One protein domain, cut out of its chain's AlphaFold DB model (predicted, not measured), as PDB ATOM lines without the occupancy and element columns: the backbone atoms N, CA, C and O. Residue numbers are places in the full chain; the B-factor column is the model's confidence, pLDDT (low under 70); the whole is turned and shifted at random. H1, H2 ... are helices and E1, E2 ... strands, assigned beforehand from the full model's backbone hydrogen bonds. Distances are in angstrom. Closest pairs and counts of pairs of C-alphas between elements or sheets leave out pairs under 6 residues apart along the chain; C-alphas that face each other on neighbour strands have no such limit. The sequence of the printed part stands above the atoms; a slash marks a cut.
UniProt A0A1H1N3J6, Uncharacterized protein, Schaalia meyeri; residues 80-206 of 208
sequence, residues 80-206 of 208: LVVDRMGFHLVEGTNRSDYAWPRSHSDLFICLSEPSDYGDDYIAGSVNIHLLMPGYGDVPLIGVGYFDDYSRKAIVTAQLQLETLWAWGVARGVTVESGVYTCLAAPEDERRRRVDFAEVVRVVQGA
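This is residues 80 to 206 of the 208 residues of an uncharacterized protein of Schaalia meyeri (UniProt A0A1H1N3J6). What shape do these atoms make? A three-stranded sheet, E4 E7 E8, is the core; the long helix H1 runs along E4 and E7, and helix H2 crosses the edge strand E4, about perpendicular to H1. E4 and E7 lead out into an arm, the hairpin E5 and E6, where residues 116 to 121 stick out, while E1 E2 E3 form a second small sheet toward the other end. What is it made of? The printed part has 127 residues, with eight named strands E1 to E8, then H1 and H2; the class is mixed, and each of the three sheets is antiparallel. How spread out is it? It is compact, with a radius of gyration of the C-alphas of 14.9 A and spans of 47 by 38 by 28 A.

Where do the strands run? E1 is residues 80 to 83, from C-alpha 80 at (366.226, 411.269, 469.503), E2 86 to 91, 15.9 A long, and E3 94 to 98, 13.0 A. E4 is 107 to 112, 16.5 A, E5 115 to 117, E6 120 to 122, E7 125 to 132, 21.5 A, and E8 136 to 139, 10.0 A. Where are the helices? H1 is residues 151 to 170, 28.3 A long, and H2 is 186 to 204, 27.0 A, ending with C-alpha 204 at (346.566, 425.155, 485.342).

How is the first sheet paired? E1 E2 E3 is a meander, each strand the antiparallel neighbour of the one before, with N 81 and O 88 at 2.9 A and N 89 and O 96 at 2.8 A. What builds the sheet E4 E7 E8 and the arm? N 110 and O 127 are 2.8 A apart between E4 and E7, and N 130 and O 138 2.8 A between E7 and E8. E4 runs on into E5 at 46 degrees and E6 into E7 at 48 degrees; in the hairpin E5 and E6, N 117 and O 120 are 2.9 A apart. How do the helices stand? H1 on one face of this sheet gives two layers, one of helix and one of strands, at a height of 9.2 A over the sheet; the closest C-alphas to E7 are those of Val 126 and Ile 154, 6.3 A. H2 runs across the strands, at 89 degrees to E4 on the local plane, with the C-alphas of Leu 111 and Asp 195 closest at 5.7 A. H1, with residues 151 to 158 alone, touches residues 199 to 203 of H2, the C-alphas of Val 155 and Val 203 being closest at 5.8 A, and in both helices every O i to N i+4 pair is within hydrogen-bond range.

How large is it? The two C-alphas farthest apart, those of Asp 119 and Gly 172, are 50.0 A apart. Is the printed part unbroken? It has no cut; the links E8 to H1 and H1 to H2 are long. Where is confidence low? The mean pLDDT of the printed part is 84.2, with residues 92 to 94, 117, 119 to 120 and 142 to 144 under 70.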
ATOM      1  N   LEU A  80     367.500 411.296 470.196       75.38
ATOM      2  CA  LEU A  80     366.226 411.269 469.503       75.38
ATOM      3  C   LEU A  80     366.294 412.190 468.290       75.38
ATOM      4  O   LEU A  80     366.512 413.402 468.406       75.38
ATOM      5  N   VAL A  81     366.117 411.604 467.112       79.88
ATOM      6  CA  VAL A  81     365.953 412.341 465.863       79.88
ATOM      7  C   VAL A  81     364.499 412.219 465.446       79.88
ATOM      8  O   VAL A  81     364.002 411.132 465.182       79.88
ATOM      9  N   VAL A  82     363.819 413.358 465.401       81.19
ATOM     10  CA  VAL A  82     362.436 413.446 464.940       81.19
ATOM     11  C   VAL A  82     362.456 413.878 463.481       81.19
ATOM     12  O   VAL A  82     362.974 414.954 463.165       81.19
ATOM     13  N   ASP A  83     361.906 413.042 462.607       82.88
ATOM     14  CA  ASP A  83     361.775 413.308 461.175       82.88
ATOM     15  C   ASP A  83     360.344 413.023 460.692       82.88
ATOM     16  O   ASP A  83     359.482 412.576 461.449       82.88
ATOM     17  N   ARG A  84     360.052 413.286 459.414       81.19
ATOM     18  CA  ARG A  84     358.731 413.038 458.824       81.19
ATOM     19  C   ARG A  84     358.302 411.574 458.879       81.19
ATOM     20  O   ARG A  84     357.107 411.311 458.891       81.19
ATOM     21  N   MET A  85     359.254 410.643 458.894       76.56
ATOM     22  CA  MET A  85     358.969 409.209 458.997       76.56
ATOM     23  C   MET A  85     358.616 408.781 460.426       76.56
ATOM     24  O   MET A  85     357.911 407.790 460.596       76.56
ATOM     25  N   GLY A  86     359.052 409.534 461.443       81.69
ATOM     26  CA  GLY A  86     358.797 409.192 462.836       81.69
ATOM     27  C   GLY A  86     359.907 409.602 463.800       81.69
ATOM     28  O   GLY A  86     360.642 410.569 463.582       81.69
ATOM     29  N   PHE A  87     359.998 408.845 464.886       83.00
ATOM     30  CA  PHE A  87     360.944 408.997 465.979       83.00
ATOM     31  C   PHE A  87     362.061 407.970 465.837       83.00
ATOM     32  O   PHE A  87     361.835 406.772 465.964       83.00
ATOM     33  N   HIS A  88     363.277 408.444 465.607       83.56
ATOM     34  CA  HIS A  88     364.471 407.614 465.568       83.56
ATOM     35  C   HIS A  88     365.194 407.742 466.905       83.56
ATOM     36  O   HIS A  88     365.859 408.751 467.164       83.56
ATOM     37  N   LEU A  89     365.026 406.738 467.759       80.88
ATOM     38  CA  LEU A  89     365.684 406.640 469.050       80.88
ATOM     39  C   LEU A  89     366.975 405.837 468.890       80.88
ATOM     40  O   LEU A  89     366.970 404.690 468.449       80.88
ATOM     41  N   VAL A  90     368.093 406.448 469.250       75.12
ATOM     42  CA  VAL A  90     369.380 405.772 469.404       75.12
ATOM     43  C   VAL A  90     369.663 405.739 470.892       75.12
ATOM     44  O   VAL A  90     369.754 406.807 471.485       75.12
ATOM     45  N   GLU A  91     369.788 404.552 471.477       70.44
ATOM     46  CA  GLU A  91     370.160 404.344 472.879       70.44
ATOM     47  C   GLU A  91     371.415 403.469 472.915       70.44
ATOM     48  O   GLU A  91     371.384 402.271 472.610       70.44
ATOM     49  N   GLY A  92     372.564 404.083 473.192       67.62
ATOM     50  CA  GLY A  92     373.859 403.417 473.061       67.62
ATOM     51  C   GLY A  92     374.107 402.800 471.676       67.62
ATOM     52  O   GLY A  92     374.466 403.502 470.727       67.62
ATOM     53  N   THR A  93     373.991 401.471 471.589       61.56
ATOM     54  CA  THR A  93     374.146 400.679 470.349       61.56
ATOM     55  C   THR A  93     372.821 400.265 469.715       61.56
ATOM     56  O   THR A  93     372.818 399.865 468.549       61.56
ATOM     57  N   ASN A  94     371.708 400.387 470.437       69.19
ATOM     58  CA  ASN A  94     370.390 400.057 469.921       69.19
ATOM     59  C   ASN A  94     369.823 401.241 469.142       69.19
ATOM     60  O   ASN A  94     369.933 402.398 469.552       69.19
ATOM     61  N   ARG A  95     369.208 400.936 468.001       77.44
ATOM     62  CA  ARG A  95     368.459 401.898 467.203       77.44
ATOM     63  C   ARG A  95     367.045 401.377 467.026       77.44
ATOM     64  O   ARG A  95     366.859 400.291 466.483       77.44
ATOM     65  N   SER A  96     366.087 402.186 467.444       80.69
ATOM     66  CA  SER A  96     364.665 401.903 467.343       80.69
ATOM     67  C   SER A  96     363.993 403.023 466.567       80.69
ATOM     68  O   SER A  96     364.187 404.203 466.864       80.69
ATOM     69  N   ASP A  97     363.206 402.649 465.567       85.12
ATOM     70  CA  ASP A  97     362.463 403.585 464.736       85.12
ATOM     71  C   ASP A  97     360.965 403.402 465.029       85.12
ATOM     72  O   ASP A  97     360.422 402.311 464.862       85.12
ATOM     73  N   TYR A  98     360.297 404.466 465.475       85.62
ATOM     74  CA  TYR A  98     358.871 404.472 465.813       85.62
ATOM     75  C   TYR A  98     358.108 405.417 464.890       85.62
ATOM     76  O   TYR A  98     358.600 406.488 464.548       85.62
ATOM     77  N   ALA A  99     356.895 405.042 464.490       86.94
ATOM     78  CA  ALA A  99     356.055 405.886 463.646       86.94
ATOM     79  C   ALA A  99     355.452 407.059 464.438       86.94
ATOM     80  O   ALA A  99     355.420 407.054 465.669       86.94
ATOM     81  N   TRP A 100     354.935 408.060 463.723       88.12
ATOM     82  CA  TRP A 100     354.159 409.126 464.353       88.12
ATOM     83  C   TRP A 100     352.900 408.569 465.048       88.12
ATOM     84  O   TRP A 100     352.229 407.700 464.480       88.12
ATOM     85  N   PRO A 101     352.560 409.062 466.256       87.50
ATOM     86  CA  PRO A 101     351.322 408.713 466.944       87.50
ATOM     87  C   PRO A 101     350.104 409.077 466.100       87.50
ATOM     88  O   PRO A 101     350.148 410.015 465.299       87.50
ATOM     89  N   ARG A 102     349.006 408.342 466.290       84.12
ATOM     90  CA  ARG A 102     347.741 408.582 465.574       84.12
ATOM     91  C   ARG A 102     346.802 409.493 466.355       84.12
ATOM     92  O   ARG A 102     345.834 409.991 465.795       84.12
ATOM     93  N   SER A 103     347.034 409.658 467.646       87.00
ATOM     94  CA  SER A 103     346.221 410.465 468.548       87.00
ATOM     95  C   SER A 103     347.143 411.293 469.429       87.00
ATOM     96  O   SER A 103     348.203 410.796 469.815       87.00
ATOM     97  N   HIS A 104     346.753 412.521 469.783       89.31
ATOM     98  CA  HIS A 104     347.512 413.317 470.757       89.31
ATOM     99  C   HIS A 104     347.658 412.555 472.068       89.31
ATOM    100  O   HIS A 104     348.732 412.546 472.658       89.31
ATOM    101  N   SER A 105     346.615 411.807 472.445       87.62
ATOM    102  CA  SER A 105     346.634 410.995 473.654       87.62
ATOM    103  C   SER A 105     347.741 409.938 473.653       87.62
ATOM    104  O   SER A 105     348.249 409.623 474.724       87.62
ATOM    105  N   ASP A 106     348.181 409.428 472.497       89.69
ATOM    106  CA  ASP A 106     349.286 408.461 472.421       89.69
ATOM    107  C   ASP A 106     350.627 409.065 472.894       89.69
ATOM    108  O   ASP A 106     351.553 408.317 473.201       89.69
ATOM    109  N   LEU A 107     350.743 410.394 472.988       90.69
ATOM    110  CA  LEU A 107     351.835 411.080 473.677       90.69
ATOM    111  C   LEU A 107     351.371 411.500 475.069       90.69
ATOM    112  O   LEU A 107     350.401 412.236 475.226       90.69
ATOM    113  N   PHE A 108     352.087 411.071 476.099       91.88
ATOM    114  CA  PHE A 108     351.730 411.395 477.476       91.88
ATOM    115  C   PHE A 108     352.968 411.598 478.336       91.88
ATOM    116  O   PHE A 108     354.068 411.187 477.979       91.88
ATOM    117  N   ILE A 109     352.796 412.271 479.467       92.44
ATOM    118  CA  ILE A 109     353.865 412.482 480.439       92.44
ATOM    119  C   ILE A 109     353.746 411.411 481.515       92.44
ATOM    120  O   ILE A 109     352.669 411.219 482.076       92.44
ATOM    121  N   CYS A 110     354.859 410.748 481.806       91.12
ATOM    122  CA  CYS A 110     355.016 409.876 482.956       91.12
ATOM    123  C   CYS A 110     355.755 410.604 484.066       91.12
ATOM    124  O   CYS A 110     356.801 411.230 483.853       91.12
ATOM    125  N   LEU A 111     355.205 410.472 485.265       90.81
ATOM    126  CA  LEU A 111     355.710 411.067 486.483       90.81
ATOM    127  C   LEU A 111     356.264 409.957 487.384       90.81
ATOM    128  O   LEU A 111     355.626 408.936 487.663       90.81
ATOM    129  N   SER A 112     357.505 410.135 487.818       86.88
ATOM    130  CA  SER A 112     358.091 409.330 488.887       86.88
ATOM    131  C   SER A 112     358.313 410.243 490.069       86.88
ATOM    132  O   SER A 112     359.143 411.147 490.003       86.88
ATOM    133  N   GLU A 113     357.521 410.041 491.115       82.62
ATOM    134  CA  GLU A 113     357.651 410.813 492.341       82.62
ATOM    135  C   GLU A 113     359.009 410.536 492.998       82.62
ATOM    136  O   GLU A 113     359.511 409.409 492.925       82.62
ATOM    137  N   PRO A 114     359.622 411.553 493.627       80.25
ATOM    138  CA  PRO A 114     360.810 411.332 494.428       80.25
ATOM    139  C   PRO A 114     360.472 410.388 495.579       80.25
ATOM    140  O   PRO A 114     359.462 410.565 496.262       80.25
ATOM    141  N   SER A 115     361.326 409.396 495.800       77.94
ATOM    142  CA  SER A 115     361.133 408.404 496.853       77.94
ATOM    143  C   SER A 115     362.397 408.260 497.681       77.94
ATOM    144  O   SER A 115     363.485 408.087 497.125       77.94
ATOM    145  N   ASP A 116     362.233 408.253 498.999       74.88
ATOM    146  CA  ASP A 116     363.293 407.858 499.918       74.88
ATOM    147  C   ASP A 116     363.390 406.329 499.917       74.88
ATOM    148  O   ASP A 116     362.436 405.628 500.271       74.88
ATOM    149  N   TYR A 117     364.532 405.800 499.479       63.97
ATOM    150  CA  TYR A 117     364.812 404.370 499.488       63.97
ATOM    151  C   TYR A 117     365.959 404.081 500.457       63.97
ATOM    152  O   TYR A 117     367.136 404.099 500.099       63.97
ATOM    153  N   GLY A 118     365.606 403.820 501.718       74.44
ATOM    154  CA  GLY A 118     366.591 403.676 502.790       74.44
ATOM    155  C   GLY A 118     367.303 405.003 503.058       74.44
ATOM    156  O   GLY A 118     366.638 406.000 503.324       74.44
ATOM    157  N   ASP A 119     368.635 405.003 502.973       69.81
ATOM    158  CA  ASP A 119     369.467 406.206 503.130       69.81
ATOM    159  C   ASP A 119     369.676 406.975 501.806       69.81
ATOM    160  O   ASP A 119     370.272 408.055 501.812       69.81
ATOM    161  N   ASP A 120     369.189 406.445 500.674       59.66
ATOM    162  CA  ASP A 120     369.335 407.058 499.352       59.66
ATOM    163  C   ASP A 120     368.071 407.823 498.932       59.66
ATOM    164  O   ASP A 120     366.950 407.307 498.952       59.66
ATOM    165  N   TYR A 121     368.271 409.063 498.475       72.31
ATOM    166  CA  TYR A 121     367.228 409.887 497.866       72.31
ATOM    167  C   TYR A 121     367.170 409.631 496.360       72.31
ATOM    168  O   TYR A 121     368.090 410.001 495.619       72.31
ATOM    169  N   ILE A 122     366.073 409.038 495.887       72.62
ATOM    170  CA  ILE A 122     365.810 408.917 494.453       72.62
ATOM    171  C   ILE A 122     365.084 410.183 494.012       72.62
ATOM    172  O   ILE A 122     363.920 410.403 494.353       72.62
ATOM    173  N   ALA A 123     365.783 411.023 493.248       74.81
ATOM    174  CA  ALA A 123     365.173 412.185 492.621       74.81
ATOM    175  C   ALA A 123     364.041 411.735 491.691       74.81
ATOM    176  O   ALA A 123     364.211 410.817 490.885       74.81
ATOM    177  N   GLY A 124     362.888 412.390 491.805       82.88
ATOM    178  CA  GLY A 124     361.780 412.141 490.897       82.88
ATOM    179  C   GLY A 124     362.122 412.583 489.475       82.88
ATOM    180  O   GLY A 124     363.014 413.407 489.263       82.88
ATOM    181  N   SER A 125     361.400 412.045 488.499       84.81
ATOM    182  CA  SER A 125     361.631 412.334 487.086       84.81
ATOM    183  C   SER A 125     360.341 412.633 486.343       84.81
ATOM    184  O   SER A 125     359.297 412.039 486.621       84.81
ATOM    185  N   VAL A 126     360.444 413.498 485.340       88.00
ATOM    186  CA  VAL A 126     359.369 413.818 484.399       88.00
ATOM    187  C   VAL A 126     359.834 413.414 483.011       88.00
ATOM    188  O   VAL A 126     360.865 413.916 482.564       88.00
ATOM    189  N   ASN A 127     359.080 412.536 482.344       89.56
ATOM    190  CA  ASN A 127     359.434 411.979 481.035       89.56
ATOM    191  C   ASN A 127     358.238 411.998 480.083       89.56
ATOM    192  O   ASN A 127     357.107 411.787 480.509       89.56
ATOM    193  N   ILE A 128     358.475 412.188 478.784       90.69
ATOM    194  CA  ILE A 128     357.436 412.028 477.753       90.69
ATOM    195  C   ILE A 128     357.511 410.605 477.196       90.69
ATOM    196  O   ILE A 128     358.584 410.145 476.812       90.69
ATOM    197  N   HIS A 129     356.376 409.919 477.145       90.94
ATOM    198  CA  HIS A 129     356.219 408.572 476.610       90.94
ATOM    199  C   HIS A 129     355.360 408.602 475.341       90.94
ATOM    200  O   HIS A 129     354.441 409.412 475.202       90.94
ATOM    201  N   LEU A 130     355.683 407.703 474.416       89.75
ATOM    202  CA  LEU A 130     354.943 407.424 473.196       89.75
ATOM    203  C   LEU A 130     354.322 406.031 473.305       89.75
ATOM    204  O   LEU A 130     355.031 405.044 473.478       89.75
ATOM    205  N   LEU A 131     353.007 405.946 473.152       89.62
ATOM    206  CA  LEU A 131     352.300 404.686 472.999       89.62
ATOM    207  C   LEU A 131     352.402 404.213 471.550       89.62
ATOM    208  O   LEU A 131     351.902 404.873 470.637       89.62
ATOM    209  N   MET A 132     353.014 403.048 471.333       84.62
ATOM    210  CA  MET A 132     353.108 402.449 470.006       84.62
ATOM    211  C   MET A 132     352.408 401.082 469.943       84.62
ATOM    212  O   MET A 132     352.687 400.203 470.766       84.62
ATOM    213  N   PRO A 133     351.530 400.848 468.944       74.00
ATOM    214  CA  PRO A 133     350.894 399.554 468.744       74.00
ATOM    215  C   PRO A 133     351.939 398.442 468.608       74.00
ATOM    216  O   PRO A 133     352.829 398.516 467.764       74.00
ATOM    217  N   GLY A 134     351.828 397.414 469.449       73.38
ATOM    218  CA  GLY A 134     352.718 396.250 469.451       73.38
ATOM    219  C   GLY A 134     354.016 396.407 470.253       73.38
ATOM    220  O   GLY A 134     354.589 395.388 470.622       73.38
ATOM    221  N   TYR A 135     354.441 397.634 470.567       70.31
ATOM    222  CA  TYR A 135     355.648 397.894 471.369       70.31
ATOM    223  C   TYR A 135     355.339 398.378 472.789       70.31
ATOM    224  O   TYR A 135     356.180 398.218 473.665       70.31
ATOM    225  N   GLY A 136     354.136 398.908 473.031       82.62
ATOM    226  CA  GLY A 136     353.737 399.414 474.344       82.62
ATOM    227  C   GLY A 136     354.149 400.867 474.552       82.62
ATOM    228  O   GLY A 136     354.184 401.648 473.596       82.62
ATOM    229  N   ASP A 137     354.396 401.241 475.804       85.94
ATOM    230  CA  ASP A 137     354.885 402.563 476.166       85.94
ATOM    231  C   ASP A 137     356.396 402.671 475.932       85.94
ATOM    232  O   ASP A 137     357.185 401.818 476.329       85.94
ATOM    233  N   VAL A 138     356.811 403.735 475.252       86.44
ATOM    234  CA  VAL A 138     358.212 403.968 474.905       86.44
ATOM    235  C   VAL A 138     358.634 405.345 475.413       86.44
ATOM    236  O   VAL A 138     358.070 406.345 474.964       86.44
ATOM    237  N   PRO A 139     359.639 405.449 476.300       85.00
ATOM    238  CA  PRO A 139     360.145 406.743 476.741       85.00
ATOM    239  C   PRO A 139     360.880 407.461 475.598       85.00
ATOM    240  O   PRO A 139     361.808 406.927 474.985       85.00
ATOM    241  N   LEU A 140     360.505 408.711 475.322       83.25
ATOM    242  CA  LEU A 140     361.166 409.564 474.336       83.25
ATOM    243  C   LEU A 140     362.402 410.232 474.952       83.25
ATOM    244  O   LEU A 140     362.387 411.392 475.363       83.25
ATOM    245  N   ILE A 141     363.510 409.493 475.004       72.50
ATOM    246  CA  ILE A 141     364.763 409.981 475.593       72.50
ATOM    247  C   ILE A 141     365.244 411.239 474.853       72.50
ATOM    248  O   ILE A 141     365.372 411.267 473.633       72.50
ATOM    249  N   GLY A 142     365.549 412.307 475.594       65.44
ATOM    250  CA  GLY A 142     366.091 413.551 475.034       65.44
ATOM    251  C   GLY A 142     365.054 414.609 474.637       65.44
ATOM    252  O   GLY A 142     365.457 415.731 474.320       65.44
ATOM    253  N   VAL A 143     363.754 414.307 474.719       68.12
ATOM    254  CA  VAL A 143     362.665 415.298 474.666       68.12
ATOM    255  C   VAL A 143     361.823 415.144 475.927       68.12
ATOM    256  O   VAL A 143     361.259 414.091 476.184       68.12
ATOM    257  N   GLY A 144     361.772 416.190 476.745       62.47
ATOM    258  CA  GLY A 144     360.985 416.205 477.974       62.47
ATOM    259  C   GLY A 144     361.466 415.266 479.074       62.47
ATOM    260  O   GLY A 144     360.661 414.950 479.935       62.47
ATOM    261  N   TYR A 145     362.729 414.825 479.035       75.88
ATOM    262  CA  TYR A 145     363.358 414.033 480.096       75.88
ATOM    263  C   TYR A 145     364.029 414.965 481.113       75.88
ATOM    264  O   TYR A 145     365.003 415.656 480.779       75.88
ATOM    265  N   PHE A 146     363.523 414.972 482.342       79.00
ATOM    266  CA  PHE A 146     364.031 415.773 483.452       79.00
ATOM    267  C   PHE A 146     364.245 414.887 484.681       79.00
ATOM    268  O   PHE A 146     363.287 414.314 485.192       79.00
ATOM    269  N   ASP A 147     365.478 414.837 485.196       77.56
ATOM    270  CA  ASP A 147     365.812 414.245 486.507       77.56
ATOM    271  C   ASP A 147     365.421 415.212 487.650       77.56
ATOM    272  O   ASP A 147     366.241 415.579 488.494       77.56
ATOM    273  N   ASP A 148     364.201 415.746 487.588       80.06
ATOM    274  CA  ASP A 148     363.634 416.692 488.548       80.06
ATOM    275  C   ASP A 148     362.101 416.591 488.543       80.06
ATOM    276  O   ASP A 148     361.479 416.590 487.480       80.06
ATOM    277  N   TYR A 149     361.492 416.581 489.732       83.94
ATOM    278  CA  TYR A 149     360.039 416.583 489.949       83.94
ATOM    279  C   TYR A 149     359.502 417.991 490.258       83.94
ATOM    280  O   TYR A 149     358.614 418.195 491.085       83.94
ATOM    281  N   SER A 150     360.078 419.025 489.651       86.25
ATOM    282  CA  SER A 150     359.622 420.395 489.879       86.25
ATOM    283  C   SER A 150     358.429 420.760 488.996       86.25
ATOM    284  O   SER A 150     358.291 420.312 487.856       86.25
ATOM    285  N   ARG A 151     357.609 421.709 489.471       87.06
ATOM    286  CA  ARG A 151     356.568 422.368 488.655       87.06
ATOM    287  C   ARG A 151     357.122 422.837 487.305       87.06
ATOM    288  O   ARG A 151     356.455 422.721 486.283       87.06
ATOM    289  N   LYS A 152     358.347 423.371 487.298       88.12
ATOM    290  CA  LYS A 152     359.001 423.859 486.082       88.12
ATOM    291  C   LYS A 152     359.295 422.719 485.107       88.12
ATOM    292  O   LYS A 152     359.061 422.905 483.914       88.12
ATOM    293  N   ALA A 153     359.784 421.577 485.589       87.19
ATOM    294  CA  ALA A 153     360.022 420.397 484.762       87.19
ATOM    295  C   ALA A 153     358.719 419.909 484.113       87.19
ATOM    296  O   ALA A 153     358.671 419.771 482.893       87.19
ATOM    297  N   ILE A 154     357.639 419.793 484.893       90.62
ATOM    298  CA  ILE A 154     356.311 419.373 484.409       90.62
ATOM    299  C   ILE A 154     355.772 420.325 483.332       90.62
ATOM    300  O   ILE A 154     355.411 419.889 482.240       90.62
ATOM    301  N   VAL A 155     355.773 421.637 483.588       90.81
ATOM    302  CA  VAL A 155     355.297 422.636 482.610       90.81
ATOM    303  C   VAL A 155     356.162 422.639 481.346       90.81
ATOM    304  O   VAL A 155     355.644 422.753 480.235       90.81
ATOM    305  N   THR A 156     357.480 422.487 481.493       89.62
ATOM    306  CA  THR A 156     358.395 422.438 480.343       89.62
ATOM    307  C   THR A 156     358.178 421.169 479.519       89.62
ATOM    308  O   THR A 156     358.174 421.249 478.292       89.62
ATOM    309  N   ALA A 157     357.968 420.018 480.166       90.00
ATOM    310  CA  ALA A 157     357.633 418.764 479.498       90.00
ATOM    311  C   ALA A 157     356.319 418.892 478.718       90.00
ATOM    312  O   ALA A 157     356.293 418.565 477.533       90.00
ATOM    313  N   GLN A 158     355.274 419.468 479.324       92.56
ATOM    314  CA  GLN A 158     354.005 419.711 478.633       92.56
ATOM    315  C   GLN A 158     354.192 420.603 477.406       92.56
ATOM    316  O   GLN A 158     353.725 420.271 476.320       92.56
ATOM    317  N   LEU A 159     354.927 421.709 477.537       91.38
ATOM    318  CA  LEU A 159     355.191 422.596 476.405       91.38
ATOM    319  C   LEU A 159     355.961 421.884 475.280       91.38
ATOM    320  O   LEU A 159     355.689 422.117 474.100       91.38
ATOM    321  N   GLN A 160     356.926 421.027 475.624       90.44
ATOM    322  CA  GLN A 160     357.686 420.249 474.643       90.44
ATOM    323  C   GLN A 160     356.818 419.201 473.943       90.44
ATOM    324  O   GLN A 160     356.941 419.059 472.726       90.44
ATOM    325  N   LEU A 161     355.920 418.534 474.674       92.44
ATOM    326  CA  LEU A 161     354.927 417.613 474.119       92.44
ATOM    327  C   LEU A 161     354.017 418.334 473.117       92.44
ATOM    328  O   LEU A 161     353.916 417.907 471.968       92.44
ATOM    329  N   GLU A 162     353.438 419.474 473.503       92.81
ATOM    330  CA  GLU A 162     352.564 420.256 472.616       92.81
ATOM    331  C   GLU A 162     353.307 420.784 471.387       92.81
ATOM    332  O   GLU A 162     352.800 420.742 470.268       92.81
ATOM    333  N   THR A 163     354.549 421.240 471.565       90.94
ATOM    334  CA  THR A 163     355.388 421.699 470.449       90.94
ATOM    335  C   THR A 163     355.676 420.561 469.472       90.94
ATOM    336  O   THR A 163     355.651 420.763 468.255       90.94
ATOM    337  N   LEU A 164     355.959 419.364 469.990       90.00
ATOM    338  CA  LEU A 164     356.222 418.173 469.190       90.00
ATOM    339  C   LEU A 164     354.979 417.751 468.400       90.00
ATOM    340  O   LEU A 164     355.076 417.501 467.197       90.00
ATOM    341  N   TRP A 165     353.816 417.734 469.049       90.94
ATOM    342  CA  TRP A 165     352.547 417.443 468.393       90.94
ATOM    343  C   TRP A 165     352.219 418.474 467.308       90.94
ATOM    344  O   TRP A 165     352.009 418.110 466.149       90.94
ATOM    345  N   ALA A 166     352.273 419.768 467.636       91.38
ATOM    346  CA  ALA A 166     352.010 420.851 466.693       91.38
ATOM    347  C   ALA A 166     352.961 420.816 465.484       91.38
ATOM    348  O   ALA A 166     352.539 421.054 464.351       91.38
ATOM    349  N   TRP A 167     354.235 420.469 465.696       90.88
ATOM    350  CA  TRP A 167     355.207 420.270 464.618       90.88
ATOM    351  C   TRP A 167     354.799 419.142 463.668       90.88
ATOM    352  O   TRP A 167     354.964 419.285 462.450       90.88
ATOM    353  N   GLY A 168     354.283 418.038 464.219       89.00
ATOM    354  CA  GLY A 168     353.818 416.879 463.462       89.00
ATOM    355  C   GLY A 168     352.557 417.187 462.655       89.00
ATOM    356  O   GLY A 168     352.510 416.916 461.452       89.00
ATOM    357  N   VAL A 169     351.582 417.849 463.284       91.25
ATOM    358  CA  VAL A 169     350.346 418.302 462.628       91.25
ATOM    359  C   VAL A 169     350.655 419.289 461.503       91.25
ATOM    360  O   VAL A 169     350.194 419.112 460.377       91.25
ATOM    361  N   ALA A 170     351.512 420.286 461.748       89.38
ATOM    362  CA  ALA A 170     351.883 421.287 460.744       89.38
ATOM    363  C   ALA A 170     352.599 420.694 459.515       89.38
ATOM    364  O   ALA A 170     352.580 421.286 458.437       89.38
ATOM    365  N   ARG A 171     353.245 419.530 459.661       86.81
ATOM    366  CA  ARG A 171     353.888 418.800 458.556       86.81
ATOM    367  C   ARG A 171     352.991 417.749 457.906       86.81
ATOM    368  O   ARG A 171     353.435 417.123 456.947       86.81
ATOM    369  N   GLY A 172     351.774 417.552 458.414       87.62
ATOM    370  CA  GLY A 172     350.844 416.530 457.939       87.62
ATOM    371  C   GLY A 172     351.327 415.097 458.178       87.62
ATOM    372  O   GLY A 172     350.919 414.197 457.453       87.62
ATOM    373  N   VAL A 173     352.226 414.884 459.147       87.88
ATOM    374  CA  VAL A 173     352.766 413.548 459.477       87.88
ATOM    375  C   VAL A 173     351.988 412.862 460.599       87.88
ATOM    376  O   VAL A 173     352.084 411.653 460.771       87.88
ATOM    377  N   THR A 174     351.180 413.629 461.327       88.25
ATOM    378  CA  THR A 174     350.162 413.133 462.251       88.25
ATOM    379  C   THR A 174     348.908 413.998 462.143       88.25
ATOM    380  O   THR A 174     348.958 415.132 461.658       88.25
ATOM    381  N   VAL A 175     347.778 413.444 462.565       85.81
ATOM    382  CA  VAL A 175     346.480 414.107 462.646       85.81
ATOM    383  C   VAL A 175     345.784 413.617 463.905       85.81
ATOM    384  O   VAL A 175     345.967 412.469 464.301       85.81
ATOM    385  N   GLU A 176     344.977 414.473 464.520       89.12
ATOM    386  CA  GLU A 176     344.146 414.065 465.645       89.12
ATOM    387  C   GLU A 176     343.092 413.058 465.169       89.12
ATOM    388  O   GLU A 176     342.148 413.424 464.466       89.12
ATOM    389  N   SER A 177     343.264 411.780 465.517       84.44
ATOM    390  CA  SER A 177     342.264 410.749 465.214       84.44
ATOM    391  C   SER A 177     341.056 410.790 466.152       84.44
ATOM    392  O   SER A 177     340.023 410.217 465.810       84.44
ATOM    393  N   GLY A 178     341.166 411.422 467.330       80.81
ATOM    394  CA  GLY A 178     340.123 411.436 468.359       80.81
ATOM    395  C   GLY A 178     339.910 410.084 469.049       80.81
ATOM    396  O   GLY A 178     339.029 409.951 469.898       80.81
ATOM    397  N   VAL A 179     340.702 409.068 468.696       84.75
ATOM    398  CA  VAL A 179     340.641 407.739 469.303       84.75
ATOM    399  C   VAL A 179     341.560 407.720 470.516       84.75
ATOM    400  O   VAL A 179     342.743 408.039 470.408       84.75
ATOM    401  N   TYR A 180     341.016 407.333 471.670       85.56
ATOM    402  CA  TYR A 180     341.805 407.101 472.874       85.56
ATOM    403  C   TYR A 180     342.275 405.648 472.922       85.56
ATOM    404  O   TYR A 180     341.451 404.729 472.956       85.56
ATOM    405  N   THR A 181     343.591 405.444 472.965       85.88
ATOM    406  CA  THR A 181     344.192 404.114 473.107       85.88
ATOM    407  C   THR A 181     344.623 403.897 474.556       85.88
ATOM    408  O   THR A 181     345.461 404.633 475.088       85.88
ATOM    409  N   CYS A 182     344.053 402.881 475.205       85.94
ATOM    410  CA  CYS A 182     344.480 402.458 476.539       85.94
ATOM    411  C   CYS A 182     345.809 401.700 476.472       85.94
ATOM    412  O   CYS A 182     346.062 400.960 475.516       85.94
ATOM    413  N   LEU A 183     346.613 401.816 477.529       85.94
ATOM    414  CA  LEU A 183     347.724 400.892 477.749       85.94
ATOM    415  C   LEU A 183     347.194 399.465 477.959       85.94
ATOM    416  O   LEU A 183     346.107 399.260 478.501       85.94
ATOM    417  N   ALA A 184     347.967 398.468 477.517       85.44
ATOM    418  CA  ALA A 184     347.574 397.061 477.623       85.44
ATOM    419  C   ALA A 184     347.475 396.597 479.085       85.44
ATOM    420  O   ALA A 184     346.611 395.787 479.427       85.44
ATOM    421  N   ALA A 185     348.346 397.123 479.948       88.19
ATOM    422  CA  ALA A 185     348.336 396.856 481.374       88.19
ATOM    423  C   ALA A 185     347.410 397.852 482.106       88.19
ATOM    424  O   ALA A 185     347.598 399.068 482.000       88.19
ATOM    425  N   PRO A 186     346.421 397.368 482.881       87.88
ATOM    426  CA  PRO A 186     345.441 398.233 483.540       87.88
ATOM    427  C   PRO A 186     346.045 399.081 484.669       87.88
ATOM    428  O   PRO A 186     345.528 400.156 484.971       87.88
ATOM    429  N   GLU A 187     347.118 398.605 485.298       89.31
ATOM    430  CA  GLU A 187     347.849 399.341 486.333       89.31
ATOM    431  C   GLU A 187     348.600 400.537 485.737       89.31
ATOM    432  O   GLU A 187     348.477 401.656 486.237       89.31
ATOM    433  N   ASP A 188     349.276 400.333 484.605       88.31
ATOM    434  CA  ASP A 188     350.005 401.392 483.902       88.31
ATOM    435  C   ASP A 188     349.041 402.437 483.324       88.31
ATOM    436  O   ASP A 188     349.283 403.638 483.418       88.31
ATOM    437  N   GLU A 189     347.885 402.004 482.814       89.75
ATOM    438  CA  GLU A 189     346.808 402.905 482.391       89.75
ATOM    439  C   GLU A 189     346.246 403.727 483.562       89.75
ATOM    440  O   GLU A 189     345.968 404.919 483.412       89.75
ATOM    441  N   ARG A 190     346.085 403.119 484.747       91.00
ATOM    442  CA  ARG A 190     345.651 403.846 485.948       91.00
ATOM    443  C   ARG A 190     346.684 404.895 486.339       91.00
ATOM    444  O   ARG A 190     346.307 406.035 486.602       91.00
ATOM    445  N   ARG A 191     347.966 404.527 486.333       89.94
ATOM    446  CA  ARG A 191     349.071 405.440 486.632       89.94
ATOM    447  C   ARG A 191     349.125 406.596 485.638       89.94
ATOM    448  O   ARG A 191     349.106 407.742 486.061       89.94
ATOM    449  N   ARG A 192     349.043 406.321 484.335       91.12
ATOM    450  CA  ARG A 192     348.974 407.346 483.279       91.12
ATOM    451  C   ARG A 192     347.856 408.364 483.512       91.12
ATOM    452  O   ARG A 192     348.048 409.551 483.269       91.12
ATOM    453  N   ARG A 193     346.687 407.929 483.994       92.56
ATOM    454  CA  ARG A 193     345.568 408.835 484.315       92.56
ATOM    455  C   ARG A 193     345.836 409.696 485.545       92.56
ATOM    456  O   ARG A 193     345.445 410.862 485.548       92.56
ATOM    457  N   VAL A 194     346.470 409.130 486.570       93.81
ATOM    458  CA  VAL A 194     346.897 409.876 487.765       93.81
ATOM    459  C   VAL A 194     347.936 410.926 487.377       93.81
ATOM    460  O   VAL A 194     347.748 412.101 487.684       93.81
ATOM    461  N   ASP A 195     348.955 410.526 486.615       92.81
ATOM    462  CA  ASP A 195     350.002 411.414 486.113       92.81
ATOM    463  C   ASP A 195     349.398 412.543 485.268       92.81
ATOM    464  O   ASP A 195     349.697 413.715 485.485       92.81
ATOM    465  N   PHE A 196     348.473 412.221 484.358       92.81
ATOM    466  CA  PHE A 196     347.766 413.218 483.554       92.81
ATOM    467  C   PHE A 196     346.994 414.227 484.416       92.81
ATOM    468  O   PHE A 196     347.072 415.432 484.174       92.81
ATOM    469  N   ALA A 197     346.266 413.761 485.436       93.31
ATOM    470  CA  ALA A 197     345.537 414.644 486.341       93.31
ATOM    471  C   ALA A 197     346.483 415.593 487.097       93.31
ATOM    472  O   ALA A 197     346.182 416.782 487.238       93.31
ATOM    473  N   GLU A 198     347.641 415.093 487.529       92.69
ATOM    474  CA  GLU A 198     348.659 415.899 488.198       92.69
ATOM    475  C   GLU A 198     349.284 416.930 487.250       92.69
ATOM    476  O   GLU A 198     349.369 418.110 487.592       92.69
ATOM    477  N   VAL A 199     349.637 416.533 486.025       92.25
ATOM    478  CA  VAL A 199     350.129 417.456 484.990       92.25
ATOM    479  C   VAL A 199     349.126 418.582 484.751       92.25
ATOM    480  O   VAL A 199     349.506 419.754 484.775       92.25
ATOM    481  N   VAL A 200     347.842 418.257 484.571       92.75
ATOM    482  CA  VAL A 200     346.785 419.257 484.355       92.75
ATOM    483  C   VAL A 200     346.696 420.220 485.536       92.75
ATOM    484  O   VAL A 200     346.680 421.435 485.330       92.75
ATOM    485  N   ARG A 201     346.701 419.705 486.771       92.81
ATOM    486  CA  ARG A 201     346.672 420.519 487.993       92.81
ATOM    487  C   ARG A 201     347.856 421.484 488.057       92.81
ATOM    488  O   ARG A 201     347.680 422.666 488.355       92.81
ATOM    489  N   VAL A 202     349.058 420.989 487.773       90.81
ATOM    490  CA  VAL A 202     350.302 421.764 487.827       90.81
ATOM    491  C   VAL A 202     350.337 422.838 486.738       90.81
ATOM    492  O   VAL A 202     350.722 423.973 487.020       90.81
ATOM    493  N   VAL A 203     349.910 422.508 485.519       90.25
ATOM    494  CA  VAL A 203     349.878 423.438 484.380       90.25
ATOM    495  C   VAL A 203     348.825 424.528 484.586       90.25
ATOM    496  O   VAL A 203     349.127 425.705 484.402       90.25
ATOM    497  N   GLN A 204     347.616 424.175 485.037       89.88
ATOM    498  CA  GLN A 204     346.566 425.155 485.342       89.88
ATOM    499  C   GLN A 204     346.963 426.072 486.503       89.88
ATOM    500  O   GLN A 204     346.786 427.284 486.421       89.88
ATOM    501  N   GLY A 205     347.573 425.516 487.555       81.88
ATOM    502  CA  GLY A 205     348.090 426.287 488.689       81.88
ATOM    503  C   GLY A 205     349.343 427.121 488.387       81.88
ATOM    504  O   GLY A 205     349.803 427.848 489.264       81.88
ATOM    505  N   ALA A 206     349.928 426.999 487.193       72.62
ATOM    506  CA  ALA A 206     351.016 427.851 486.715       72.62
ATOM    507  C   ALA A 206     350.528 428.996 485.806       72.62
ATOM    508  O   ALA A 206     351.307 429.899 485.512       72.62
TER     509      ALA A 206